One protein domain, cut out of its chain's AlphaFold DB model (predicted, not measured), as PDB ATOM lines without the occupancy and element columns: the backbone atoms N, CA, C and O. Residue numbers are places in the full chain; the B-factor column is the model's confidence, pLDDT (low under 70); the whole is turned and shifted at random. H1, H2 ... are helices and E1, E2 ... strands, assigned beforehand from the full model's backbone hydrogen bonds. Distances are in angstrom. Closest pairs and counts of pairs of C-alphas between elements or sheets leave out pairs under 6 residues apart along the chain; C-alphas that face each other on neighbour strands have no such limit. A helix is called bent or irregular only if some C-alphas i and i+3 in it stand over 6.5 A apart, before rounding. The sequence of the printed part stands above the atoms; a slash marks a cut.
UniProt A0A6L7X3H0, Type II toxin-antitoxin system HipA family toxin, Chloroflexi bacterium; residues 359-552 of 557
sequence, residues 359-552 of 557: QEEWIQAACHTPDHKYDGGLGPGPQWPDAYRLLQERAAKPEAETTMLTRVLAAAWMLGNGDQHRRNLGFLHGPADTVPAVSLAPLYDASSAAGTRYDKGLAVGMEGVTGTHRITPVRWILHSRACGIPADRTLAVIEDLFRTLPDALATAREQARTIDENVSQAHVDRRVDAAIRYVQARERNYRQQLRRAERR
ATOM      1  N   GLN A 359      35.066 112.914 136.924       88.38
ATOM      2  CA  GLN A 359      33.794 113.416 137.416       88.38
ATOM      3  C   GLN A 359      34.054 114.284 138.643       88.38
ATOM      4  O   GLN A 359      34.700 113.830 139.586       88.38
ATOM      5  N   GLU A 360      33.501 115.492 138.652       89.94
ATOM      6  CA  GLU A 360      33.501 116.371 139.821       89.94
ATOM      7  C   GLU A 360      32.080 116.659 140.284       89.94
ATOM      8  O   GLU A 360      31.147 116.741 139.486       89.94
ATOM      9  N   GLU A 361      31.906 116.857 141.584       91.69
ATOM     10  CA  GLU A 361      30.655 117.377 142.132       91.69
ATOM     11  C   GLU A 361      30.549 118.887 141.879       91.69
ATOM     12  O   GLU A 361      31.552 119.595 141.884       91.69
ATOM     13  N   TRP A 362      29.347 119.442 141.729       92.44
ATOM     14  CA  TRP A 362      29.186 120.877 141.459       92.44
ATOM     15  C   TRP A 362      29.816 121.778 142.542       92.44
ATOM     16  O   TRP A 362      30.382 122.824 142.223       92.44
ATOM     17  N   ILE A 363      29.807 121.365 143.817       90.38
ATOM     18  CA  ILE A 363      30.517 122.103 144.879       90.38
ATOM     19  C   ILE A 363      32.044 122.147 144.653       90.38
ATOM     20  O   ILE A 363      32.679 123.170 144.915       90.38
ATOM     21  N   GLN A 364      32.602 121.058 144.114       88.62
ATOM     22  CA  GLN A 364      34.018 120.872 143.808       88.62
ATOM     23  C   GLN A 364      34.415 121.640 142.548       88.62
ATOM     24  O   GLN A 364      35.351 122.434 142.598       88.62
ATOM     25  N   ALA A 365      33.624 121.515 141.479       87.50
ATOM     26  CA  ALA A 365      33.820 122.247 140.231       87.50
ATOM     27  C   ALA A 365      33.758 123.777 140.419       87.50
ATOM     28  O   ALA A 365      34.367 124.533 139.666       87.50
ATOM     29  N   ALA A 366      33.056 124.251 141.456       87.44
ATOM     30  CA  ALA A 366      33.027 125.658 141.858       87.44
ATOM     31  C   ALA A 366      34.168 126.079 142.814       87.44
ATOM     32  O   ALA A 366      34.297 127.268 143.108       87.44
ATOM     33  N   CYS A 367      34.973 125.142 143.328       86.31
ATOM     34  CA  CYS A 367      35.981 125.353 144.380       86.31
ATOM     35  C   CYS A 367      35.419 125.973 145.686       86.31
ATOM     36  O   CYS A 367      36.090 126.755 146.371       86.31
ATOM     37  N   HIS A 368      34.176 125.635 146.049       87.50
ATOM     38  CA  HIS A 368      33.552 126.043 147.314       87.50
ATOM     39  C   HIS A 368      33.707 124.956 148.387       87.50
ATOM     40  O   HIS A 368      33.702 123.767 148.086       87.50
ATOM     41  N   THR A 369      33.801 125.360 149.659       87.06
ATOM     42  CA  THR A 369      33.846 124.401 150.777       87.06
ATOM     43  C   THR A 369      32.579 123.519 150.821       87.06
ATOM     44  O   THR A 369      31.477 124.037 150.580       87.06
ATOM     45  N   PRO A 370      32.701 122.215 151.153       85.00
ATOM     46  CA  PRO A 370      31.581 121.278 151.296       85.00
ATOM     47  C   PRO A 370      30.383 121.778 152.116       85.00
ATOM     48  O   PRO A 370      29.239 121.456 151.781       85.00
ATOM     49  N   ASP A 371      30.621 122.604 153.139       85.25
ATOM     50  CA  ASP A 371      29.586 123.130 154.043       85.25
ATOM     51  C   ASP A 371      28.521 123.989 153.328       85.25
ATOM     52  O   ASP A 371      27.413 124.176 153.835       85.25
ATOM     53  N   HIS A 372      28.812 124.479 152.118       87.50
ATOM     54  CA  HIS A 372      27.866 125.235 151.292       87.50
ATOM     55  C   HIS A 372      26.945 124.365 150.421       87.50
ATOM     56  O   HIS A 372      26.244 124.900 149.558       87.50
ATOM     57  N   LYS A 373      26.906 123.035 150.600       87.56
ATOM     58  CA  LYS A 373      26.116 122.147 149.724       87.56
ATOM     59  C   LYS A 373      24.613 122.464 149.669       87.56
ATOM     60  O   LYS A 373      24.020 122.305 148.601       87.56
ATOM     61  N   TYR A 374      24.031 122.957 150.766       89.38
ATOM     62  CA  TYR A 374      22.659 123.482 150.847       89.38
ATOM     63  C   TYR A 374      22.645 125.019 150.846       89.38
ATOM     64  O   TYR A 374      23.597 125.658 151.293       89.38
ATOM     65  N   ASP A 375      21.537 125.628 150.422       84.88
ATOM     66  CA  ASP A 375      21.275 127.046 150.701       84.88
ATOM     67  C   ASP A 375      20.891 127.288 152.168       84.88
ATOM     68  O   ASP A 375      20.218 126.476 152.802       84.88
ATOM     69  N   GLY A 376      21.297 128.444 152.706       69.50
ATOM     70  CA  GLY A 376      21.085 128.800 154.115       69.50
ATOM     71  C   GLY A 376      22.131 128.234 155.086       69.50
ATOM     72  O   GLY A 376      21.900 128.267 156.293       69.50
ATOM     73  N   GLY A 377      23.254 127.718 154.570       61.59
ATOM     74  CA  GLY A 377      24.436 127.337 155.351       61.59
ATOM     75  C   GLY A 377      25.290 128.537 155.794       61.59
ATOM     76  O   GLY A 377      24.779 129.631 156.031       61.59
ATOM     77  N   LEU A 378      26.610 128.341 155.885       59.22
ATOM     78  CA  LEU A 378      27.571 129.335 156.405       59.22
ATOM     79  C   LEU A 378      27.800 130.566 155.497       59.22
ATOM     80  O   LEU A 378      28.516 131.490 155.880       59.22
ATOM     81  N   GLY A 379      27.179 130.601 154.319       64.94
ATOM     82  CA  GLY A 379      27.345 131.636 153.303       64.94
ATOM     83  C   GLY A 379      26.678 131.243 151.978       64.94
ATOM     84  O   GLY A 379      26.016 130.202 151.899       64.94
ATOM     85  N   PRO A 380      26.813 132.067 150.924       73.69
ATOM     86  CA  PRO A 380      26.345 131.719 149.588       73.69
ATOM     87  C   PRO A 380      27.269 130.678 148.932       73.69
ATOM     88  O   PRO A 380      28.430 130.953 148.631       73.69
ATOM     89  N   GLY A 381      26.733 129.485 148.666       85.88
ATOM     90  CA  GLY A 381      27.316 128.549 147.699       85.88
ATOM     91  C   GLY A 381      27.048 128.978 146.246       85.88
ATOM     92  O   GLY A 381      26.228 129.879 146.028       85.88
ATOM     93  N   PRO A 382      27.667 128.315 145.247       90.06
ATOM     94  CA  PRO A 382      27.442 128.601 143.826       90.06
ATOM     95  C   PRO A 382      25.954 128.479 143.486       90.06
ATOM     96  O   PRO A 382      25.270 127.580 143.983       90.06
ATOM     97  N   GLN A 383      25.417 129.394 142.691       92.06
ATOM     98  CA  GLN A 383      23.978 129.455 142.411       92.06
ATOM     99  C   GLN A 383      23.675 128.775 141.077       92.06
ATOM    100  O   GLN A 383      24.559 128.655 140.240       92.06
ATOM    101  N   TRP A 384      22.434 128.328 140.843       94.69
ATOM    102  CA  TRP A 384      22.082 127.624 139.597       94.69
ATOM    103  C   TRP A 384      22.608 128.299 138.307       94.69
ATOM    104  O   TRP A 384      23.156 127.566 137.483       94.69
ATOM    105  N   PRO A 385      22.568 129.642 138.135       94.44
ATOM    106  CA  PRO A 385      23.207 130.316 137.000       94.44
ATOM    107  C   PRO A 385      24.685 129.968 136.766       94.44
ATOM    108  O   PRO A 385      25.096 129.921 135.616       94.44
ATOM    109  N   ASP A 386      25.476 129.666 137.802       91.88
ATOM    110  CA  ASP A 386      26.871 129.221 137.652       91.88
ATOM    111  C   ASP A 386      26.976 127.844 136.989       91.88
ATOM    112  O   ASP A 386      27.857 127.632 136.160       91.88
ATOM    113  N   ALA A 387      26.063 126.921 137.309       93.56
ATOM    114  CA  ALA A 387      26.000 125.607 136.667       93.56
ATOM    115  C   ALA A 387      25.529 125.713 135.207       93.56
ATOM    116  O   ALA A 387      26.107 125.078 134.327       93.56
ATOM    117  N   TYR A 388      24.526 126.554 134.923       95.75
ATOM    118  CA  TYR A 388      24.113 126.830 133.541       95.75
ATOM    119  C   TYR A 388      25.234 127.492 132.738       95.75
ATOM    120  O   TYR A 388      25.490 127.080 131.610       95.75
ATOM    121  N   ARG A 389      25.932 128.469 133.328       92.19
ATOM    122  CA  ARG A 389      27.055 129.172 132.706       92.19
ATOM    123  C   ARG A 389      28.240 128.240 132.437       92.19
ATOM    124  O   ARG A 389      28.793 128.295 131.346       92.19
ATOM    125  N   LEU A 390      28.580 127.335 133.360       89.00
ATOM    126  CA  LEU A 390      29.609 126.309 133.132       89.00
ATOM    127  C   LEU A 390      29.285 125.457 131.894       89.00
ATOM    128  O   LEU A 390      30.137 125.282 131.028       89.00
ATOM    129  N   LEU A 391      28.039 124.990 131.764       91.75
ATOM    130  CA  LEU A 391      27.588 124.224 130.595       91.75
ATOM    131  C   LEU A 391      27.485 125.082 129.319       91.75
ATOM    132  O   LEU A 391      27.658 124.565 128.220       91.75
ATOM    133  N   GLN A 392      27.230 126.388 129.438       92.00
ATOM    134  CA  GLN A 392      27.242 127.327 128.306       92.00
ATOM    135  C   GLN A 392      28.653 127.599 127.779       92.00
ATOM    136  O   GLN A 392      28.837 127.705 126.570       92.00
ATOM    137  N   GLU A 393      29.635 127.694 128.675       86.50
ATOM    138  CA  GLU A 393      31.039 127.945 128.344       86.50
ATOM    139  C   GLU A 393      31.788 126.677 127.897       86.50
ATOM    140  O   GLU A 393      32.673 126.780 127.049       86.50
ATOM    141  N   ARG A 394      31.487 125.505 128.487       85.19
ATOM    142  CA  ARG A 394      32.367 124.311 128.456       85.19
ATOM    143  C   ARG A 394      31.746 123.019 127.928       85.19
ATOM    144  O   ARG A 394      32.431 122.000 127.907       85.19
ATOM    145  N   ALA A 395      30.477 123.015 127.520       87.62
ATOM    146  CA  ALA A 395      29.886 121.826 126.911       87.62
ATOM    147  C   ALA A 395      30.083 121.795 125.394       87.62
ATOM    148  O   ALA A 395      29.868 122.790 124.706       87.62
ATOM    149  N   ALA A 396      30.324 120.602 124.846       86.69
ATOM    150  CA  ALA A 396      30.308 120.380 123.398       86.69
ATOM    151  C   ALA A 396      28.900 120.551 122.776       86.69
ATOM    152  O   ALA A 396      28.767 120.692 121.560       86.69
ATOM    153  N   LYS A 397      27.835 120.522 123.595       91.50
ATOM    154  CA  LYS A 397      26.433 120.754 123.190       91.50
ATOM    155  C   LYS A 397      25.680 121.613 124.228       91.50
ATOM    156  O   LYS A 397      24.784 121.094 124.900       91.50
ATOM    157  N   PRO A 398      25.981 122.921 124.352       93.06
ATOM    158  CA  PRO A 398      25.451 123.790 125.411       93.06
ATOM    159  C   PRO A 398      23.928 123.779 125.566       93.06
ATOM    160  O   PRO A 398      23.404 123.740 126.679       93.06
ATOM    161  N   GLU A 399      23.189 123.770 124.454       95.88
ATOM    162  CA  GLU A 399      21.725 123.709 124.473       95.88
ATOM    163  C   GLU A 399      21.196 122.383 125.036       95.88
ATOM    164  O   GLU A 399      20.234 122.393 125.804       95.88
ATOM    165  N   ALA A 400      21.829 121.253 124.713       96.06
ATOM    166  CA  ALA A 400      21.407 119.947 125.213       96.06
ATOM    167  C   ALA A 400      21.662 119.827 126.723       96.06
ATOM    168  O   ALA A 400      20.745 119.486 127.470       96.06
ATOM    169  N   GLU A 401      22.863 120.191 127.179       96.00
ATOM    170  CA  GLU A 401      23.241 120.111 128.594       96.00
ATOM    171  C   GLU A 401      22.433 121.082 129.468       96.00
ATOM    172  O   GLU A 401      21.928 120.696 130.522       96.00
ATOM    173  N   THR A 402      22.208 122.325 129.025       97.75
ATOM    174  CA  THR A 402      21.353 123.270 129.771       97.75
ATOM    175  C   THR A 402      19.878 122.858 129.767       97.75
ATOM    176  O   THR A 402      19.190 123.019 130.780       97.75
ATOM    177  N   THR A 403      19.378 122.248 128.687       98.38
ATOM    178  CA  THR A 403      18.038 121.631 128.684       98.38
ATOM    179  C   THR A 403      17.975 120.474 129.680       98.38
ATOM    180  O   THR A 403      17.010 120.374 130.438       98.38
ATOM    181  N   MET A 404      19.013 119.636 129.744       98.50
ATOM    182  CA  MET A 404      19.097 118.536 130.702       98.50
ATOM    183  C   MET A 404      19.162 119.043 132.149       98.50
ATOM    184  O   MET A 404      18.405 118.553 132.983       98.50
ATOM    185  N   LEU A 405      19.938 120.092 132.446       98.50
ATOM    186  CA  LEU A 405      19.955 120.742 133.764       98.50
ATOM    187  C   LEU A 405      18.566 121.279 134.155       98.50
ATOM    188  O   LEU A 405      18.139 121.152 135.306       98.50
ATOM    189  N   THR A 406      17.818 121.795 133.175       98.56
ATOM    190  CA  THR A 406      16.421 122.212 133.368       98.56
ATOM    191  C   THR A 406      15.529 121.013 133.710       98.56
ATOM    192  O   THR A 406      14.725 121.104 134.640       98.56
ATOM    193  N   ARG A 407      15.689 119.868 133.021       98.62
ATOM    194  CA  ARG A 407      14.954 118.623 133.329       98.62
ATOM    195  C   ARG A 407      15.293 118.098 134.726       98.62
ATOM    196  O   ARG A 407      14.378 117.773 135.476       98.62
ATOM    197  N   VAL A 408      16.575 118.077 135.097       98.12
ATOM    198  CA  VAL A 408      17.085 117.691 136.426       98.12
ATOM    199  C   VAL A 408      16.421 118.516 137.533       98.12
ATOM    200  O   VAL A 408      15.815 117.956 138.449       98.12
ATOM    201  N   LEU A 409      16.470 119.847 137.432       97.44
ATOM    202  CA  LEU A 409      15.898 120.741 138.442       97.44
ATOM    203  C   LEU A 409      14.363 120.657 138.487       97.44
ATOM    204  O   LEU A 409      13.768 120.678 139.568       97.44
ATOM    205  N   ALA A 410      13.709 120.516 137.329       97.88
ATOM    206  CA  ALA A 410      12.261 120.356 137.249       97.88
ATOM    207  C   ALA A 410      11.798 119.021 137.850       97.88
ATOM    208  O   ALA A 410      10.844 119.015 138.628       97.88
ATOM    209  N   ALA A 411      12.495 117.915 137.581       97.69
ATOM    210  CA  ALA A 411      12.202 116.611 138.170       97.69
ATOM    211  C   ALA A 411      12.445 116.603 139.687       97.69
ATOM    212  O   ALA A 411      11.570 116.170 140.435       97.69
ATOM    213  N   ALA A 412      13.561 117.163 140.168       96.12
ATOM    214  CA  ALA A 412      13.827 117.301 141.601       96.12
ATOM    215  C   ALA A 412      12.736 118.125 142.313       96.12
ATOM    216  O   ALA A 412      12.223 117.712 143.359       96.12
ATOM    217  N   TRP A 413      12.303 119.240 141.708       96.19
ATOM    218  CA  TRP A 413      11.155 120.005 142.192       96.19
ATOM    219  C   TRP A 413       9.866 119.178 142.186       96.19
ATOM    220  O   TRP A 413       9.183 119.146 143.205       96.19
ATOM    221  N   MET A 414       9.522 118.498 141.088       96.19
ATOM    222  CA  MET A 414       8.257 117.765 140.945       96.19
ATOM    223  C   MET A 414       8.159 116.531 141.844       96.19
ATOM    224  O   MET A 414       7.105 116.321 142.449       96.19
ATOM    225  N   LEU A 415       9.244 115.769 141.998       94.62
ATOM    226  CA  LEU A 415       9.337 114.597 142.876       94.62
ATOM    227  C   LEU A 415       9.409 114.967 144.363       94.62
ATOM    228  O   LEU A 415       9.123 114.133 145.220       94.62
ATOM    229  N   GLY A 416       9.767 116.212 144.697       93.81
ATOM    230  CA  GLY A 416      10.048 116.607 146.078       93.81
ATOM    231  C   GLY A 416      11.359 116.010 146.588       93.81
ATOM    232  O   GLY A 416      11.416 115.548 147.731       93.81
ATOM    233  N   ASN A 417      12.393 116.006 145.739       93.88
ATOM    234  CA  ASN A 417      13.752 115.693 146.161       93.88
ATOM    235  C   ASN A 417      14.356 116.908 146.883       93.88
ATOM    236  O   ASN A 417      14.987 117.776 146.277       93.88
ATOM    237  N   GLY A 418      14.141 116.969 148.197       90.44
ATOM    238  CA  GLY A 418      14.719 118.000 149.062       90.44
ATOM    239  C   GLY A 418      16.210 117.825 149.372       90.44
ATOM    240  O   GLY A 418      16.760 118.655 150.087       90.44
ATOM    241  N   ASP A 419      16.857 116.779 148.841       90.81
ATOM    242  CA  ASP A 419      18.293 116.489 148.978       90.81
ATOM    243  C   ASP A 419      19.049 116.634 147.631       90.81
ATOM    244  O   ASP A 419      20.201 116.222 147.512       90.81
ATOM    245  N   GLN A 420      18.455 117.271 146.605       93.81
ATOM    246  CA  GLN A 420      19.141 117.611 145.340       93.81
ATOM    247  C   GLN A 420      20.132 118.782 145.528       93.81
ATOM    248  O   GLN A 420      19.951 119.883 145.004       93.81
ATOM    249  N   HIS A 421      21.146 118.562 146.364       93.12
ATOM    250  CA  HIS A 421      22.145 119.539 146.792       93.12
ATOM    251  C   HIS A 421      23.394 119.551 145.895       93.12
ATOM    252  O   HIS A 421      23.557 118.672 145.051       93.12
ATOM    253  N   ARG A 422      24.318 120.502 146.097       93.00
ATOM    254  CA  ARG A 422      25.504 120.712 145.227       93.00
ATOM    255  C   ARG A 422      26.506 119.545 145.167       93.00
ATOM    256  O   ARG A 422      27.387 119.561 144.318       93.00
ATOM    257  N   ARG A 423      26.376 118.545 146.048       91.56
ATOM    258  CA  ARG A 423      27.119 117.269 145.984       91.56
ATOM    259  C   ARG A 423      26.405 116.164 145.175       91.56
ATOM    260  O   ARG A 423      27.033 115.185 144.800       91.56
ATOM    261  N   ASN A 424      25.117 116.342 144.850       94.44
ATOM    262  CA  ASN A 424      24.275 115.395 144.086       94.44
ATOM    263  C   ASN A 424      24.058 115.834 142.622       94.44
ATOM    264  O   ASN A 424      23.135 115.378 141.949       94.44
ATOM    265  N   LEU A 425      24.893 116.755 142.136       94.56
ATOM    266  CA  LEU A 425      24.998 117.139 140.734       94.56
ATOM    267  C   LEU A 425      26.466 116.963 140.346       94.56
ATOM    268  O   LEU A 425      27.321 117.610 140.952       94.56
ATOM    269  N   GLY A 426      26.739 116.089 139.380       92.88
ATOM    270  CA  GLY A 426      28.086 115.843 138.875       92.88
ATOM    271  C   GLY A 426      28.293 116.421 137.477       92.88
ATOM    272  O   GLY A 426      27.352 116.491 136.684       92.88
ATOM    273  N   PHE A 427      29.534 116.777 137.168       91.81
ATOM    274  CA  PHE A 427      30.005 117.109 135.828       91.81
ATOM    275  C   PHE A 427      31.049 116.083 135.392       91.81
ATOM    276  O   PHE A 427      31.957 115.776 136.160       91.81
ATOM    277  N   LEU A 428      30.915 115.550 134.178       88.06
ATOM    278  CA  LEU A 428      31.915 114.701 133.535       88.06
ATOM    279  C   LEU A 428      32.851 115.563 132.686       88.06
ATOM    280  O   LEU A 428      32.396 116.500 132.033       88.06
ATOM    281  N   HIS A 429      34.139 115.221 132.668       81.00
ATOM    282  CA  HIS A 429      35.165 115.917 131.890       81.00
ATOM    283  C   HIS A 429      35.671 115.041 130.734       81.00
ATOM    284  O   HIS A 429      35.931 113.848 130.912       81.00
ATOM    285  N   GLY A 430      35.804 115.642 129.548       71.88
ATOM    286  CA  GLY A 430      36.249 114.963 128.327       71.88
ATOM    287  C   GLY A 430      37.770 114.719 128.234       71.88
ATOM    288  O   GLY A 430      38.530 115.227 129.061       71.88
ATOM    289  N   PRO A 431      38.228 113.951 127.222       62.22
ATOM    290  CA  PRO A 431      39.643 113.642 126.994       62.22
ATOM    291  C   PRO A 431      40.529 114.857 126.670       62.22
ATOM    292  O   PRO A 431      40.063 115.885 126.176       62.22
ATOM    293  N   ALA A 432      41.833 114.706 126.930       50.53
ATOM    294  CA  ALA A 432      42.825 115.789 126.944       50.53
ATOM    295  C   ALA A 432      43.134 116.459 125.595       50.53
ATOM    296  O   ALA A 432      43.705 117.546 125.569       50.53
ATOM    297  N   ASP A 433      42.764 115.813 124.499       53.12
ATOM    298  CA  ASP A 433      42.972 116.213 123.110       53.12
ATOM    299  C   ASP A 433      41.726 116.848 122.463       53.12
ATOM    300  O   ASP A 433      41.788 117.330 121.331       53.12
ATOM    301  N   THR A 434      40.599 116.892 123.180       51.00
ATOM    302  CA  THR A 434      39.337 117.463 122.688       51.00
ATOM    303  C   THR A 434      39.103 118.893 123.182       51.00
ATOM    304  O   THR A 434      39.447 119.248 124.309       51.00
ATOM    305  N   VAL A 435      38.467 119.725 122.343       50.28
ATOM    306  CA  VAL A 435      37.830 120.981 122.791       50.28
ATOM    307  C   VAL A 435      36.864 120.621 123.927       50.28
ATOM    308  O   VAL A 435      36.121 119.651 123.753       50.28
ATOM    309  N   PRO A 436      36.877 121.335 125.072       57.38
ATOM    310  CA  PRO A 436      36.284 120.841 126.308       57.38
ATOM    311  C   PRO A 436      34.836 120.391 126.132       57.38
ATOM    312  O   PRO A 436      33.985 121.089 125.578       57.38
ATOM    313  N   ALA A 437      34.595 119.168 126.594       74.94
ATOM    314  CA  ALA A 437      33.327 118.470 126.502       74.94
ATOM    315  C   ALA A 437      32.809 118.171 127.913       74.94
ATOM    316  O   ALA A 437      32.609 117.012 128.277       74.94
ATOM    317  N   VAL A 438      32.616 119.223 128.714       84.75
ATOM    318  CA  VAL A 438      31.937 119.105 130.007       84.75
ATOM    319  C   VAL A 438      30.475 118.741 129.762       84.75
ATOM    320  O   VAL A 438      29.779 119.401 128.988       84.75
ATOM    321  N   SER A 439      29.989 117.700 130.425       90.75
ATOM    322  CA  SER A 439      28.579 117.300 130.392       90.75
ATOM    323  C   SER A 439      28.070 116.996 131.792       90.75
ATOM    324  O   SER A 439      28.848 116.848 132.736       90.75
ATOM    325  N   LEU A 440      26.753 116.916 131.957       94.38
ATOM    326  CA  LEU A 440      26.178 116.423 133.201       94.38
ATOM    327  C   LEU A 440      26.477 114.932 133.374       94.38
ATOM    328  O   LEU A 440      26.211 114.114 132.490       94.38
ATOM    329  N   ALA A 441      26.964 114.568 134.558       94.19
ATOM    330  CA  ALA A 441      26.953 113.181 134.988       94.19
ATOM    331  C   ALA A 441      25.498 112.682 135.104       94.19
ATOM    332  O   ALA A 441      24.617 113.458 135.501       94.19
ATOM    333  N   PRO A 442      25.225 111.394 134.822       96.50
ATOM    334  CA  PRO A 442      23.957 110.776 135.190       96.50
ATOM    335  C   PRO A 442      23.653 111.011 136.677       96.50
ATOM    336  O   PRO A 442      24.540 110.904 137.520       96.50
ATOM    337  N   LEU A 443      22.404 111.342 137.009       96.44
ATOM    338  CA  LEU A 443      22.006 111.640 138.383       96.44
ATOM    339  C   LEU A 443      22.206 110.453 139.333       96.44
ATOM    340  O   LEU A 443      21.993 109.293 138.975       96.44
ATOM    341  N   TYR A 444      22.544 110.771 140.577       94.69
ATOM    342  CA  TYR A 444      22.707 109.834 141.685       94.69
ATOM    343  C   TYR A 444      22.083 110.411 142.967       94.69
ATOM    344  O   TYR A 444      21.816 111.609 143.067       94.69
ATOM    345  N   ASP A 445      21.817 109.532 143.939       92.38
ATOM    346  CA  ASP A 445      21.171 109.831 145.230       92.38
ATOM    347  C   ASP A 445      19.820 110.597 145.114       92.38
ATOM    348  O   ASP A 445      19.391 111.283 146.047       92.38
ATOM    349  N   ALA A 446      19.097 110.456 143.989       93.69
ATOM    350  CA  ALA A 446      17.775 111.054 143.813       93.69
ATOM    351  C   ALA A 446      16.670 110.237 144.505       93.69
ATOM    352  O   ALA A 446      16.395 109.094 144.150       93.69
ATOM    353  N   SER A 447      15.982 110.850 145.470       92.62
ATOM    354  CA  SER A 447      14.909 110.218 146.250       92.62
ATOM    355  C   SER A 447      13.743 111.186 146.490       92.62
ATOM    356  O   SER A 447      13.808 112.365 146.133       92.62
ATOM    357  N   SER A 448      12.654 110.709 147.099       93.31
ATOM    358  CA  SER A 448      11.466 111.519 147.389       93.31
ATOM    359  C   SER A 448      11.128 111.577 148.881       93.31
ATOM    360  O   SER A 448      10.911 110.559 149.553       93.31
ATOM    361  N   ALA A 449      11.002 112.812 149.376       89.75
ATOM    362  CA  ALA A 449      10.441 113.138 150.687       89.75
ATOM    363  C   ALA A 449       8.932 113.476 150.623       89.75
ATOM    364  O   ALA A 449       8.353 113.913 151.623       89.75
ATOM    365  N   ALA A 450       8.285 113.289 149.465       88.25
ATOM    366  CA  ALA A 450       6.898 113.671 149.210       88.25
ATOM    367  C   ALA A 450       5.908 113.082 150.231       88.25
ATOM    368  O   ALA A 450       5.883 111.882 150.488       88.25
ATOM    369  N   GLY A 451       5.060 113.941 150.810       80.88
ATOM    370  CA  GLY A 451       4.051 113.534 151.796       80.88
ATOM    371  C   GLY A 451       4.609 113.153 153.174       80.88
ATOM    372  O   GLY A 451       3.849 112.704 154.029       80.88
ATOM    373  N   THR A 452       5.910 113.337 153.414       84.94
ATOM    374  CA  THR A 452       6.564 113.064 154.702       84.94
ATOM    375  C   THR A 452       6.850 114.363 155.465       84.94
ATOM    376  O   THR A 452       6.873 115.448 154.887       84.94
ATOM    377  N   ARG A 453       7.179 114.261 156.762       83.62
ATOM    378  CA  ARG A 453       7.683 115.397 157.566       83.62
ATOM    379  C   ARG A 453       9.079 115.908 157.148       83.62
ATOM    380  O   ARG A 453       9.612 116.792 157.812       83.62
ATOM    381  N   TYR A 454       9.683 115.328 156.108       81.50
ATOM    382  CA  TYR A 454      11.031 115.641 155.626       81.50
ATOM    383  C   TYR A 454      11.046 116.451 154.320       81.50
ATOM    384  O   TYR A 454      12.123 116.846 153.882       81.50
ATOM    385  N   ASP A 455       9.887 116.761 153.720       85.19
ATOM    386  CA  ASP A 455       9.812 117.750 152.636       85.19
ATOM    387  C   ASP A 455      10.099 119.157 153.186       85.19
ATOM    388  O   ASP A 455       9.246 119.800 153.800       85.19
ATOM    389  N   LYS A 456      11.337 119.616 152.985       84.56
ATOM    390  CA  LYS A 456      11.837 120.930 153.422       84.56
ATOM    391  C   LYS A 456      11.849 121.977 152.300       84.56
ATOM    392  O   LYS A 456      12.262 123.111 152.537       84.56
ATOM    393  N   GLY A 457      11.391 121.632 151.096       90.44
ATOM    394  CA  GLY A 457      11.644 122.412 149.883       90.44
ATOM    395  C   GLY A 457      12.903 121.960 149.130       90.44
ATOM    396  O   GLY A 457      13.438 120.893 149.401       90.44
ATOM    397  N   LEU A 458      13.353 122.765 148.163       92.69
ATOM    398  CA  LEU A 458      14.573 122.534 147.383       92.69
ATOM    399  C   LEU A 458      15.834 122.738 148.238       92.69
ATOM    400  O   LEU A 458      15.904 123.699 149.003       92.69
ATOM    401  N   ALA A 459      16.851 121.898 148.029       92.06
ATOM    402  CA  ALA A 459      18.170 122.033 148.654       92.06
ATOM    403  C   ALA A 459      18.949 123.281 148.190       92.06
ATOM    404  O   ALA A 459      19.676 123.885 148.979       92.06
ATOM    405  N   VAL A 460      18.782 123.662 146.918       93.12
ATOM    406  CA  VAL A 460      19.296 124.902 146.319       93.12
ATOM    407  C   VAL A 460      18.123 125.622 145.657       93.12
ATOM    408  O   VAL A 460      17.435 125.057 144.803       93.12
ATOM    409  N   GLY A 461      17.846 126.849 146.087       90.94
ATOM    410  CA  GLY A 461      16.665 127.606 145.697       90.94
ATOM    411  C   GLY A 461      16.796 128.289 144.338       90.94
ATOM    412  O   GLY A 461      17.884 128.645 143.895       90.94
ATOM    413  N   MET A 462      15.658 128.549 143.694       92.31
ATOM    414  CA  MET A 462      15.609 129.439 142.530       92.31
ATOM    415  C   MET A 462      15.652 130.880 143.041       92.31
ATOM    416  O   MET A 462      14.687 131.357 143.643       92.31
ATOM    417  N   GLU A 463      16.801 131.537 142.882       88.38
ATOM    418  CA  GLU A 463      17.089 132.888 143.377       88.38
ATOM    419  C   GLU A 463      16.766 133.022 144.882       88.38
ATOM    420  O   GLU A 463      16.009 133.896 145.314       88.38
ATOM    421  N   GLY A 464      17.273 132.073 145.681       86.38
ATOM    422  CA  GLY A 464      17.030 131.977 147.125       86.38
ATOM    423  C   GLY A 464      15.636 131.467 147.527       86.38
ATOM    424  O   GLY A 464      15.330 131.374 148.717       86.38
ATOM    425  N   VAL A 465      14.762 131.116 146.575       91.44
ATOM    426  CA  VAL A 465      13.448 130.521 146.867       91.44
ATOM    427  C   VAL A 465      13.559 128.998 146.917       91.44
ATOM    428  O   VAL A 465      13.498 128.325 145.892       91.44
ATOM    429  N   THR A 466      13.684 128.445 148.124       92.06
ATOM    430  CA  THR A 466      13.704 126.989 148.375       92.06
ATOM    431  C   THR A 466      12.303 126.382 148.516       92.06
ATOM    432  O   THR A 466      12.055 125.258 148.084       92.06
ATOM    433  N   GLY A 467      11.348 127.113 149.102       91.06
ATOM    434  CA  GLY A 467      10.000 126.603 149.380       91.06
ATOM    435  C   GLY A 467       9.247 126.178 148.113       91.06
ATOM    436  O   GLY A 467       8.815 127.027 147.337       91.06
ATOM    437  N   THR A 468       9.019 124.873 147.941       89.12
ATOM    438  CA  THR A 468       8.465 124.237 146.723       89.12
ATOM    439  C   THR A 468       7.119 124.797 146.256       89.12
ATOM    440  O   THR A 468       6.853 124.807 145.055       89.12
ATOM    441  N   HIS A 469       6.288 125.303 147.172       87.19
ATOM    442  CA  HIS A 469       5.000 125.950 146.879       87.19
ATOM    443  C   HIS A 469       5.122 127.394 146.346       87.19
ATOM    444  O   HIS A 469       4.141 127.955 145.860       87.19
ATOM    445  N   ARG A 470       6.312 128.007 146.449       90.75
ATOM    446  CA  ARG A 470       6.654 129.347 145.927       90.75
ATOM    447  C   ARG A 470       7.339 129.289 144.556       90.75
ATOM    448  O   ARG A 470       7.645 130.337 143.990       90.75
ATOM    449  N   ILE A 471       7.569 128.087 144.032       94.06
ATOM    450  CA  ILE A 471       8.055 127.853 142.675       94.06
ATOM    451  C   ILE A 471       6.849 127.939 141.733       94.06
ATOM    452  O   ILE A 471       6.026 127.028 141.645       94.06
ATOM    453  N   THR A 472       6.701 129.101 141.106       94.25
ATOM    454  CA  THR A 472       5.585 129.462 140.221       94.25
ATOM    455  C   THR A 472       6.039 129.456 138.754       94.25
ATOM    456  O   THR A 472       7.244 129.506 138.502       94.25
ATOM    457  N   PRO A 473       5.132 129.489 137.758       94.62
ATOM    458  CA  PRO A 473       5.529 129.703 136.362       94.62
ATOM    459  C   PRO A 473       6.338 130.995 136.162       94.62
ATOM    460  O   PRO A 473       7.303 131.022 135.408       94.62
ATOM    461  N   VAL A 474       6.005 132.060 136.903       93.50
ATOM    462  CA  VAL A 474       6.760 133.324 136.877       93.50
ATOM    463  C   VAL A 474       8.154 133.150 137.494       93.50
ATOM    464  O   VAL A 474       9.108 133.722 136.983       93.50
ATOM    465  N   ARG A 475       8.309 132.330 138.549       95.06
ATOM    466  CA  ARG A 475       9.632 131.981 139.096       95.06
ATOM    467  C   ARG A 475      10.468 131.234 138.059       95.06
ATOM    468  O   ARG A 475      11.612 131.612 137.865       95.06
ATOM    469  N   TRP A 476       9.896 130.261 137.355       96.69
ATOM    470  CA  TRP A 476      10.598 129.538 136.289       96.69
ATOM    471  C   TRP A 476      11.062 130.448 135.138       96.69
ATOM    472  O   TRP A 476      12.156 130.250 134.629       96.69
ATOM    473  N   ILE A 477      10.300 131.487 134.777       95.00
ATOM    474  CA  ILE A 477      10.710 132.477 133.757       95.00
ATOM    475  C   ILE A 477      11.782 133.447 134.285       95.00
ATOM    476  O   ILE A 477      12.694 133.828 133.554       95.00
ATOM    477  N   LEU A 478      11.712 133.851 135.557       94.69
ATOM    478  CA  LEU A 478      12.783 134.637 136.187       94.69
ATOM    479  C   LEU A 478      14.084 133.827 136.275       94.69
ATOM    480  O   LEU A 478      15.152 134.353 135.971       94.69
ATOM    481  N   HIS A 479      13.971 132.544 136.614       96.19
ATOM    482  CA  HIS A 479      15.066 131.586 136.653       96.19
ATOM    483  C   HIS A 479      15.674 131.355 135.263       96.19
ATOM    484  O   HIS A 479      16.891 131.432 135.115       96.19
ATOM    485  N   SER A 480      14.845 131.157 134.227       96.69
ATOM    486  CA  SER A 480      15.317 130.961 132.850       96.69
ATOM    487  C   SER A 480      16.141 132.160 132.372       96.69
ATOM    488  O   SER A 480      17.252 131.990 131.874       96.69
ATOM    489  N   ARG A 481      15.651 133.384 132.624       95.12
ATOM    490  CA  ARG A 481      16.367 134.637 132.333       95.12
ATOM    491  C   ARG A 481      17.671 134.760 133.127       95.12
ATOM    492  O   ARG A 481      18.688 135.112 132.540       95.12
ATOM    493  N   ALA A 482      17.662 134.446 134.424       95.69
ATOM    494  CA  ALA A 482      18.863 134.471 135.266       95.69
ATOM    495  C   ALA A 482      19.931 133.453 134.821       95.69
ATOM    496  O   ALA A 482      21.117 133.682 135.031       95.69
ATOM    497  N   CYS A 483      19.511 132.358 134.186       96.56
ATOM    498  CA  CYS A 483      20.375 131.302 133.658       96.56
ATOM    499  C   CYS A 483      20.679 131.449 132.152       96.56
ATOM    500  O   CYS A 483      21.268 130.547 131.561       96.56
ATOM    501  N   GLY A 484      20.257 132.543 131.505       95.81
ATOM    502  CA  GLY A 484      20.508 132.794 130.080       95.81
ATOM    503  C   GLY A 484      19.789 131.849 129.102       95.81
ATOM    504  O   GLY A 484      20.198 131.759 127.948       95.81
ATOM    505  N   ILE A 485      18.739 131.137 129.532       96.50
ATOM    506  CA  ILE A 485      18.014 130.159 128.703       96.50
ATOM    507  C   ILE A 485      16.601 130.638 128.297       96.50
ATOM    508  O   ILE A 485      15.936 131.349 129.063       96.50
ATOM    509  N   PRO A 486      16.092 130.227 127.114       95.62
ATOM    510  CA  PRO A 486      14.755 130.596 126.660       95.62
ATOM    511  C   PRO A 486      13.635 130.140 127.611       95.62
ATOM    512  O   PRO A 486      13.634 129.030 128.158       95.62
ATOM    513  N   ALA A 487      12.667 131.032 127.820       94.50
ATOM    514  CA  ALA A 487      11.555 130.820 128.743       94.50
ATOM    515  C   ALA A 487      10.566 129.761 128.230       94.50
ATOM    516  O   ALA A 487      10.102 128.924 128.996       94.50
ATOM    517  N   ASP A 488      10.285 129.758 126.931       94.31
ATOM    518  CA  ASP A 488       9.485 128.753 126.230       94.31
ATOM    519  C   ASP A 488      10.096 127.346 126.340       94.31
ATOM    520  O   ASP A 488       9.398 126.417 126.744       94.31
ATOM    521  N   ARG A 489      11.411 127.201 126.107       95.88
ATOM    522  CA  ARG A 489      12.158 125.943 126.313       95.88
ATOM    523  C   ARG A 489      12.007 125.432 127.753       95.88
ATOM    524  O   ARG A 489      11.746 124.251 127.975       95.88
ATOM    525  N   THR A 490      12.105 126.339 128.726       97.00
ATOM    526  CA  THR A 490      11.931 126.032 130.158       97.00
ATOM    527  C   THR A 490      10.506 125.556 130.465       97.00
ATOM    528  O   THR A 490      10.314 124.545 131.139       97.00
ATOM    529  N   LEU A 491       9.489 126.244 129.936       95.62
ATOM    530  CA  LEU A 491       8.079 125.882 130.112       95.62
ATOM    531  C   LEU A 491       7.722 124.554 129.419       95.62
ATOM    532  O   LEU A 491       6.943 123.778 129.973       95.62
ATOM    533  N   ALA A 492       8.315 124.262 128.257       96.88
ATOM    534  CA  ALA A 492       8.120 123.009 127.528       96.88
ATOM    535  C   ALA A 492       8.669 121.794 128.300       96.88
ATOM    536  O   ALA A 492       7.978 120.782 128.414       96.88
ATOM    537  N   VAL A 493       9.857 121.917 128.907       98.31
ATOM    538  CA  VAL A 493      10.415 120.898 129.822       98.31
ATOM    539  C   VAL A 493       9.470 120.616 130.997       98.31
ATOM    540  O   VAL A 493       9.295 119.463 131.390       98.31
ATOM    541  N   ILE A 494       8.835 121.653 131.547       98.00
ATOM    542  CA  ILE A 494       7.924 121.528 132.692       98.00
ATOM    543  C   ILE A 494       6.612 120.830 132.302       98.00
ATOM    544  O   ILE A 494       6.144 119.964 133.040       98.00
ATOM    545  N   GLU A 495       6.018 121.160 131.153       97.50
ATOM    546  CA  GLU A 495       4.807 120.481 130.664       97.50
ATOM    547  C   GLU A 495       5.083 119.002 130.334       97.50
ATOM    548  O   GLU A 495       4.304 118.128 130.715       97.50
ATOM    549  N   ASP A 496       6.221 118.704 129.697       98.44
ATOM    550  CA  ASP A 496       6.630 117.333 129.371       98.44
ATOM    551  C   ASP A 496       6.850 116.463 130.621       98.44
ATOM    552  O   ASP A 496       6.375 115.327 130.680       98.44
ATOM    553  N   LEU A 497       7.508 116.998 131.653       98.56
ATOM    554  CA  LEU A 497       7.719 116.271 132.907       98.56
ATOM    555  C   LEU A 497       6.428 116.103 133.718       98.56
ATOM    556  O   LEU A 497       6.217 115.032 134.284       98.56
ATOM    557  N   PHE A 498       5.514 117.083 133.723       97.88
ATOM    558  CA  PHE A 498       4.189 116.888 134.329       97.88
ATOM    559  C   PHE A 498       3.378 115.794 133.625       97.88
ATOM    560  O   PHE A 498       2.693 115.023 134.296       97.88
ATOM    561  N   ARG A 499       3.487 115.699 132.295       97.44
ATOM    562  CA  ARG A 499       2.830 114.676 131.469       97.44
ATOM    563  C   ARG A 499       3.397 113.266 131.683       97.44
ATOM    564  O   ARG A 499       2.661 112.306 131.501       97.44
ATOM    565  N   THR A 500       4.682 113.127 132.021       98.19
ATOM    566  CA  THR A 500       5.389 111.828 132.003       98.19
ATOM    567  C   THR A 500       5.729 111.258 133.382       98.19
ATOM    568  O   THR A 500       5.664 110.042 133.563       98.19
ATOM    569  N   LEU A 501       6.046 112.092 134.379       97.81
ATOM    570  CA  LEU A 501       6.476 111.622 135.706       97.81
ATOM    571  C   LEU A 501       5.457 110.739 136.460       97.81
ATOM    572  O   LEU A 501       5.910 109.801 137.117       97.81
ATOM    573  N   PRO A 502       4.125 110.973 136.420       97.19
ATOM    574  CA  PRO A 502       3.170 110.124 137.143       97.19
ATOM    575  C   PRO A 502       3.181 108.663 136.671       97.19
ATOM    576  O   PRO A 502       3.213 107.749 137.496       97.19
ATOM    577  N   ASP A 503       3.218 108.456 135.355       97.44
ATOM    578  CA  ASP A 503       3.184 107.126 134.742       97.44
ATOM    579  C   ASP A 503       4.567 106.459 134.802       97.44
ATOM    580  O   ASP A 503       4.672 105.253 135.038       97.44
ATOM    581  N   ALA A 504       5.643 107.246 134.696       98.25
ATOM    582  CA  ALA A 504       7.007 106.778 134.930       98.25
ATOM    583  C   ALA A 504       7.213 106.285 136.376       98.25
ATOM    584  O   ALA A 504       7.787 105.217 136.561       98.25
ATOM    585  N   LEU A 505       6.679 106.983 137.392       97.44
ATOM    586  CA  LEU A 505       6.693 106.526 138.794       97.44
ATOM    587  C   LEU A 505       5.939 105.202 138.978       97.44
ATOM    588  O   LEU A 505       6.412 104.308 139.684       97.44
ATOM    589  N   ALA A 506       4.769 105.063 138.347       96.00
ATOM    590  CA  ALA A 506       3.985 103.831 138.402       96.00
ATOM    591  C   ALA A 506       4.719 102.653 137.731       96.00
ATOM    592  O   ALA A 506       4.735 101.552 138.279       96.00
ATOM    593  N   THR A 507       5.371 102.909 136.593       96.88
ATOM    594  CA  THR A 507       6.139 101.924 135.813       96.88
ATOM    595  C   THR A 507       7.425 101.506 136.533       96.88
ATOM    596  O   THR A 507       7.696 100.315 136.673       96.88
ATOM    597  N   ALA A 508       8.194 102.469 137.052       95.88
ATOM    598  CA  ALA A 508       9.420 102.221 137.806       95.88
ATOM    599  C   ALA A 508       9.164 101.396 139.076       95.88
ATOM    600  O   ALA A 508       9.975 100.539 139.416       95.88
ATOM    601  N   ARG A 509       8.023 101.610 139.748       93.94
ATOM    602  CA  ARG A 509       7.585 100.783 140.882       93.94
ATOM    603  C   ARG A 509       7.342  99.330 140.492       93.94
ATOM    604  O   ARG A 509       7.781  98.442 141.213       93.94
ATOM    605  N   GLU A 510       6.659  99.081 139.379       92.06
ATOM    606  CA  GLU A 510       6.381  97.705 138.953       92.06
ATOM    607  C   GLU A 510       7.664  96.976 138.528       92.06
ATOM    608  O   GLU A 510       7.862  95.821 138.888       92.06
ATOM    609  N   GLN A 511       8.594  97.685 137.884       90.00
ATOM    610  CA  GLN A 511       9.938  97.172 137.590       90.00
ATOM    611  C   GLN A 511      10.782  96.922 138.853       90.00
ATOM    612  O   GLN A 511      11.563  95.977 138.889       90.00
ATOM    613  N   ALA A 512      10.652  97.752 139.893       86.81
ATOM    614  CA  ALA A 512      11.363  97.555 141.156       86.81
ATOM    615  C   ALA A 512      10.831  96.341 141.934       86.81
ATOM    616  O   ALA A 512      11.613  95.581 142.495       86.81
ATOM    617  N   ARG A 513       9.517  96.082 141.905       81.19
ATOM    618  CA  ARG A 513       8.894  94.907 142.551       81.19
ATOM    619  C   ARG A 513       9.409  93.559 142.031       81.19
ATOM    620  O   ARG A 513       9.299  92.571 142.750       81.19
ATOM    621  N   THR A 514       9.974  93.507 140.822       68.44
ATOM    622  CA  THR A 514      10.583  92.292 140.243       68.44
ATOM    623  C   THR A 514      12.090  92.162 140.503       68.44
ATOM    624  O   THR A 514      12.708  91.254 139.956       68.44
ATOM    625  N   ILE A 515      12.696  93.079 141.271       68.38
ATOM    626  CA  ILE A 515      14.153  93.170 141.504       68.38
ATOM    627  C   ILE A 515      14.473  93.329 143.004       68.38
ATOM    628  O   ILE A 515      15.386  92.688 143.516       68.38
ATOM    629  N   ASP A 516      13.712  94.164 143.716       69.44
ATOM    630  CA  ASP A 516      13.960  94.552 145.107       69.44
ATOM    631  C   ASP A 516      13.471  93.464 146.097       69.44
ATOM    632  O   ASP A 516      12.418  93.586 146.743       69.44
ATOM    633  N   GLU A 517      14.226  92.366 146.198       60.66
ATOM    634  CA  GLU A 517      13.929  91.223 147.071       60.66
ATOM    635  C   GLU A 517      13.824  91.607 148.560       60.66
ATOM    636  O   GLU A 517      14.658  92.324 149.115       60.66
ATOM    637  N   ASN A 518      12.807  91.066 149.242       63.50
ATOM    638  CA  ASN A 518      12.575  91.166 150.694       63.50
ATOM    639  C   ASN A 518      12.416  92.592 151.282       63.50
ATOM    640  O   ASN A 518      12.156  92.743 152.479       63.50
ATOM    641  N   VAL A 519      12.489  93.649 150.467       69.50
ATOM    642  CA  VAL A 519      12.199  95.034 150.877       69.50
ATOM    643  C   VAL A 519      10.721  95.182 151.272       69.50
ATOM    644  O   VAL A 519       9.835  94.522 150.731       69.50
ATOM    645  N   SER A 520      10.416  96.069 152.229       73.12
ATOM    646  CA  SER A 520       9.044  96.293 152.717       73.12
ATOM    647  C   SER A 520       8.181  97.044 151.688       73.12
ATOM    648  O   SER A 520       7.916  98.241 151.831       73.12
ATOM    649  N   GLN A 521       7.719  96.330 150.656       81.06
ATOM    650  CA  GLN A 521       6.976  96.881 149.513       81.06
ATOM    651  C   GLN A 521       5.786  97.754 149.946       81.06
ATOM    652  O   GLN A 521       5.599  98.848 149.427       81.06
ATOM    653  N   ALA A 522       5.056  97.375 151.002       85.12
ATOM    654  CA  ALA A 522       3.943  98.172 151.528       85.12
ATOM    655  C   ALA A 522       4.341  99.579 152.045       85.12
ATOM    656  O   ALA A 522       3.493 100.473 152.080       85.12
ATOM    657  N   HIS A 523       5.593  99.806 152.460       85.56
ATOM    658  CA  HIS A 523       6.100 101.145 152.800       85.56
ATOM    659  C   HIS A 523       6.517 101.933 151.557       85.56
ATOM    660  O   HIS A 523       6.172 103.112 151.440       85.56
ATOM    661  N   VAL A 524       7.204 101.267 150.628       89.75
ATOM    662  CA  VAL A 524       7.647 101.832 149.347       89.75
ATOM    663  C   VAL A 524       6.436 102.274 148.519       89.75
ATOM    664  O   VAL A 524       6.330 103.452 148.182       89.75
ATOM    665  N   ASP A 525       5.459 101.389 148.314       90.62
ATOM    666  CA  ASP A 525       4.201 101.647 147.606       90.62
ATOM    667  C   ASP A 525       3.494 102.904 148.127       90.62
ATOM    668  O   ASP A 525       3.162 103.794 147.343       90.62
ATOM    669  N   ARG A 526       3.319 103.022 149.455       91.06
ATOM    670  CA  ARG A 526       2.669 104.182 150.094       91.06
ATOM    671  C   ARG A 526       3.417 105.494 149.847       91.06
ATOM    672  O   ARG A 526       2.769 106.540 149.739       91.06
ATOM    673  N   ARG A 527       4.752 105.459 149.768       91.62
ATOM    674  CA  ARG A 527       5.596 106.634 149.488       91.62
ATOM    675  C   ARG A 527       5.606 106.996 148.003       91.62
ATOM    676  O   ARG A 527       5.488 108.178 147.690       91.62
ATOM    677  N   VAL A 528       5.651 106.021 147.096       93.81
ATOM    678  CA  VAL A 528       5.524 106.257 145.645       93.81
ATOM    679  C   VAL A 528       4.146 106.831 145.312       93.81
ATOM    680  O   VAL A 528       4.045 107.844 144.628       93.81
ATOM    681  N   ASP A 529       3.082 106.278 145.893       94.38
ATOM    682  CA  ASP A 529       1.727 106.830 145.811       94.38
ATOM    683  C   ASP A 529       1.640 108.274 146.339       94.38
ATOM    684  O   ASP A 529       0.901 109.104 145.802       94.38
ATOM    685  N   ALA A 530       2.378 108.597 147.409       94.00
ATOM    686  CA  ALA A 530       2.467 109.962 147.920       94.00
ATOM    687  C   ALA A 530       3.208 110.886 146.941       94.00
ATOM    688  O   ALA A 530       2.736 112.001 146.717       94.00
ATOM    689  N   ALA A 531       4.291 110.422 146.307       95.19
ATOM    690  CA  ALA A 531       5.007 111.151 145.262       95.19
ATOM    691  C   ALA A 531       4.130 111.409 144.024       95.19
ATOM    692  O   ALA A 531       4.020 112.559 143.602       95.19
ATOM    693  N   ILE A 532       3.416 110.398 143.514       96.94
ATOM    694  CA  ILE A 532       2.471 110.534 142.387       96.94
ATOM    695  C   ILE A 532       1.398 111.586 142.711       96.94
ATOM    696  O   ILE A 532       1.203 112.540 141.951       96.94
ATOM    697  N   ARG A 533       0.746 111.482 143.881       96.31
ATOM    698  CA  ARG A 533      -0.239 112.485 144.332       96.31
ATOM    699  C   ARG A 533       0.371 113.882 144.482       96.31
ATOM    700  O   ARG A 533      -0.328 114.865 144.233       96.31
ATOM    701  N   TYR A 534       1.646 113.987 144.864       95.12
ATOM    702  CA  TYR A 534       2.357 115.262 144.966       95.12
ATOM    703  C   TYR A 534       2.603 115.866 143.574       95.12
ATOM    704  O   TYR A 534       2.217 117.016 143.363       95.12
ATOM    705  N   VAL A 535       3.153 115.119 142.608       96.25
ATOM    706  CA  VAL A 535       3.364 115.594 141.221       96.25
ATOM    707  C   VAL A 535       2.059 116.162 140.649       96.25
ATOM    708  O   VAL A 535       2.014 117.322 140.240       96.25
ATOM    709  N   GLN A 536       0.963 115.406 140.751       96.19
ATOM    710  CA  GLN A 536      -0.368 115.836 140.307       96.19
ATOM    711  C   GLN A 536      -0.905 117.065 141.077       96.19
ATOM    712  O   GLN A 536      -1.640 117.890 140.532       96.19
ATOM    713  N   ALA A 537      -0.574 117.221 142.364       94.94
ATOM    714  CA  ALA A 537      -0.958 118.398 143.148       94.94
ATOM    715  C   ALA A 537      -0.142 119.649 142.770       94.94
ATOM    716  O   ALA A 537      -0.712 120.743 142.684       94.94
ATOM    717  N   ARG A 538       1.163 119.490 142.493       94.12
ATOM    718  CA  ARG A 538       2.029 120.536 141.924       94.12
ATOM    719  C   ARG A 538       1.498 120.981 140.568       94.12
ATOM    720  O   ARG A 538       1.307 122.178 140.383       94.12
ATOM    721  N   GLU A 539       1.165 120.043 139.685       96.19
ATOM    722  CA  GLU A 539       0.612 120.314 138.356       96.19
ATOM    723  C   GLU A 539      -0.670 121.162 138.430       96.19
ATOM    724  O   GLU A 539      -0.743 122.242 137.838       96.19
ATOM    725  N   ARG A 540      -1.675 120.730 139.208       96.06
ATOM    726  CA  ARG A 540      -2.946 121.469 139.354       96.06
ATOM    727  C   ARG A 540      -2.736 122.896 139.863       96.06
ATOM    728  O   ARG A 540      -3.400 123.821 139.387       96.06
ATOM    729  N   ASN A 541      -1.812 123.089 140.806       94.56
ATOM    730  CA  ASN A 541      -1.457 124.407 141.331       94.56
ATOM    731  C   ASN A 541      -0.725 125.247 140.267       94.56
ATOM    732  O   ASN A 541      -1.146 126.362 139.964       94.56
ATOM    733  N   TYR A 542       0.295 124.680 139.621       95.06
ATOM    734  CA  TYR A 542       1.073 125.306 138.554       95.06
ATOM    735  C   TYR A 542       0.186 125.768 137.388       95.06
ATOM    736  O   TYR A 542       0.179 126.954 137.056       95.06
ATOM    737  N   ARG A 543      -0.664 124.883 136.844       95.00
ATOM    738  CA  ARG A 543      -1.630 125.218 135.782       95.00
ATOM    739  C   ARG A 543      -2.649 126.283 136.230       95.00
ATOM    740  O   ARG A 543      -3.073 127.102 135.416       95.00
ATOM    741  N   GLN A 544      -3.043 126.329 137.511       95.06
ATOM    742  CA  GLN A 544      -3.896 127.409 138.041       95.06
ATOM    743  C   GLN A 544      -3.147 128.751 138.110       95.06
ATOM    744  O   GLN A 544      -3.732 129.795 137.806       95.06
ATOM    745  N   GLN A 545      -1.874 128.743 138.512       93.50
ATOM    746  CA  GLN A 545      -1.033 129.938 138.578       93.50
ATOM    747  C   GLN A 545      -0.694 130.478 137.184       93.50
ATOM    748  O   GLN A 545      -0.777 131.688 136.985       93.50
ATOM    749  N   LEU A 546      -0.403 129.602 136.216       92.44
ATOM    750  CA  LEU A 546      -0.107 129.967 134.827       92.44
ATOM    751  C   LEU A 546      -1.272 130.771 134.233       92.44
ATOM    752  O   LEU A 546      -1.109 131.945 133.903       92.44
ATOM    753  N   ARG A 547      -2.494 130.224 134.316       93.56
ATOM    754  CA  ARG A 547      -3.733 130.910 133.901       93.56
ATOM    755  C   ARG A 547      -4.022 132.222 134.637       93.56
ATOM    756  O   ARG A 547      -4.787 133.050 134.144       93.56
ATOM    757  N   ARG A 548      -3.466 132.433 135.836       92.31
ATOM    758  CA  ARG A 548      -3.559 133.715 136.564       92.31
ATOM    759  C   ARG A 548      -2.503 134.719 136.102       92.31
ATOM    760  O   ARG A 548      -2.798 135.910 136.105       92.31
ATOM    761  N   ALA A 549      -1.313 134.260 135.721       89.62
ATOM    762  CA  ALA A 549      -0.240 135.095 135.194       89.62
ATOM    763  C   ALA A 549      -0.544 135.565 133.759       89.62
ATOM    764  O   ALA A 549      -0.447 136.760 133.486       89.62
ATOM    765  N   GLU A 550      -1.023 134.664 132.892       90.12
ATOM    766  CA  GLU A 550      -1.506 134.953 131.531       90.12
ATOM    767  C   GLU A 550      -2.528 136.099 131.521       90.12
ATOM    768  O   GLU A 550      -2.296 137.143 130.913       90.12
ATOM    769  N   ARG A 551      -3.625 135.955 132.285       92.12
ATOM    770  CA  ARG A 551      -4.690 136.972 132.404       92.12
ATOM    771  C   ARG A 551      -4.242 138.299 133.025       92.12
ATOM    772  O   ARG A 551      -5.000 139.261 132.993       92.12
ATOM    773  N   ARG A 552      -3.050 138.354 133.622       90.81
ATOM    774  CA  ARG A 552      -2.449 139.568 134.197       90.81
ATOM    775  C   ARG A 552      -1.315 140.132 133.335       90.81
ATOM    776  O   ARG A 552      -0.642 141.054 133.776       90.81
TER     777      ARG A 552
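AT A GLANCE: This is residues 359 to 552 of the 557 residues of the protein "Type II toxin-antitoxin system HipA family toxin" of Chloroflexi bacterium (UniProt A0A6L7X3H0). H3 stands in the middle, with H5a, the first arm of the bent helix H5, packed across one side of it; the second arm H5b and the long H6 form a helical hairpin, and H6 crosses the last residues of H3, while the small two-stranded sheet E1 - E2 lies away from these helices, with E1 apart from H3, H5a, H5b and H6. H2 folds back along the first part of H3, H4 packs on H5a and H6, and residues 514 to 520, between H5b and H6, stick out. The printed part has 194 residues with six named helices and two named strands, in the order E1 H1 H2 H3 E2 H4 H5 H6; it is mostly helix and its sheet is antiparallel. It is compact, with a radius of gyration of the C-alphas of 17.4 A, and spans 50 by 50 by 34 A.

HOW THE PARTS SIT: Start at E1, residues 359 to 361, and E2, residues 426 to 429, antiparallel neighbours at 147 degrees; find N 360 and O 427, 2.9 A apart and within hydrogen-bond range. H1, residues 362 to 365, is close but not clearly touching H2, residues 384 to 394; their closest C-alphas, of Trp 362 and Ala 387, are 7.4 A apart. H2 forms a hairpin with H3, residues 398 to 415, touching its residues 398 to 405 alone at a shallow tilt of 26 degrees, opposite ways; the closest C-alphas, of Gln 392 and Pro 398, are 4.9 A apart. By its hydrogen bonds H5, residues 487 to 513, was assigned as one helix, but it is bent: C-alphas 499 and 502 are 7.3 A apart, and its arms H5a, to residue 499, and H5b, from residue 502, stand at a steep tilt of 49 degrees. H5a touches H3, closest at the C-alphas of Arg 407 and Val 493, 6.2 A. H6, residues 521 to 550, forms a hairpin with H5b at a shallow tilt of 12 degrees, opposite ways, closest at the C-alphas of Pro 502 and Ile 532, 5.3 A. Residues 531 to 538 of H6 alone touch residues 414 to 415 of H3, at a steep tilt of 66 degrees. H4, residues 473 to 482, touches residues 542 to 549 of H6 alone, about perpendicular at 83 degrees; the closest C-alphas, of Pro 473 and Leu 546, are 5.8 A apart. Every O i to N i+4 pair is within hydrogen-bond range in H2, H3, H4, H5a and H5b, and 25 of 26 are in H6; H1 is too short for such a pair.

IN THESE COORDINATES: Find C-alpha 359 at (33.794, 113.416, 137.416), where E1 begins. H3 runs 25.5 A from C-alpha 398 at (25.451, 123.790, 125.411). H6 runs 43.0 A to C-alpha 550 at (-1.506, 134.953, 131.531).

THE WHOLE: The C-alphas of Asn 518 and Arg 552, the two farthest apart, are 53.3 A apart. The printed part has no cut; the links H1 to H2 and E2 to H4 are long. Look for pLDDT under 70 at residues 376 to 379, 431 to 436 and 514 to 519.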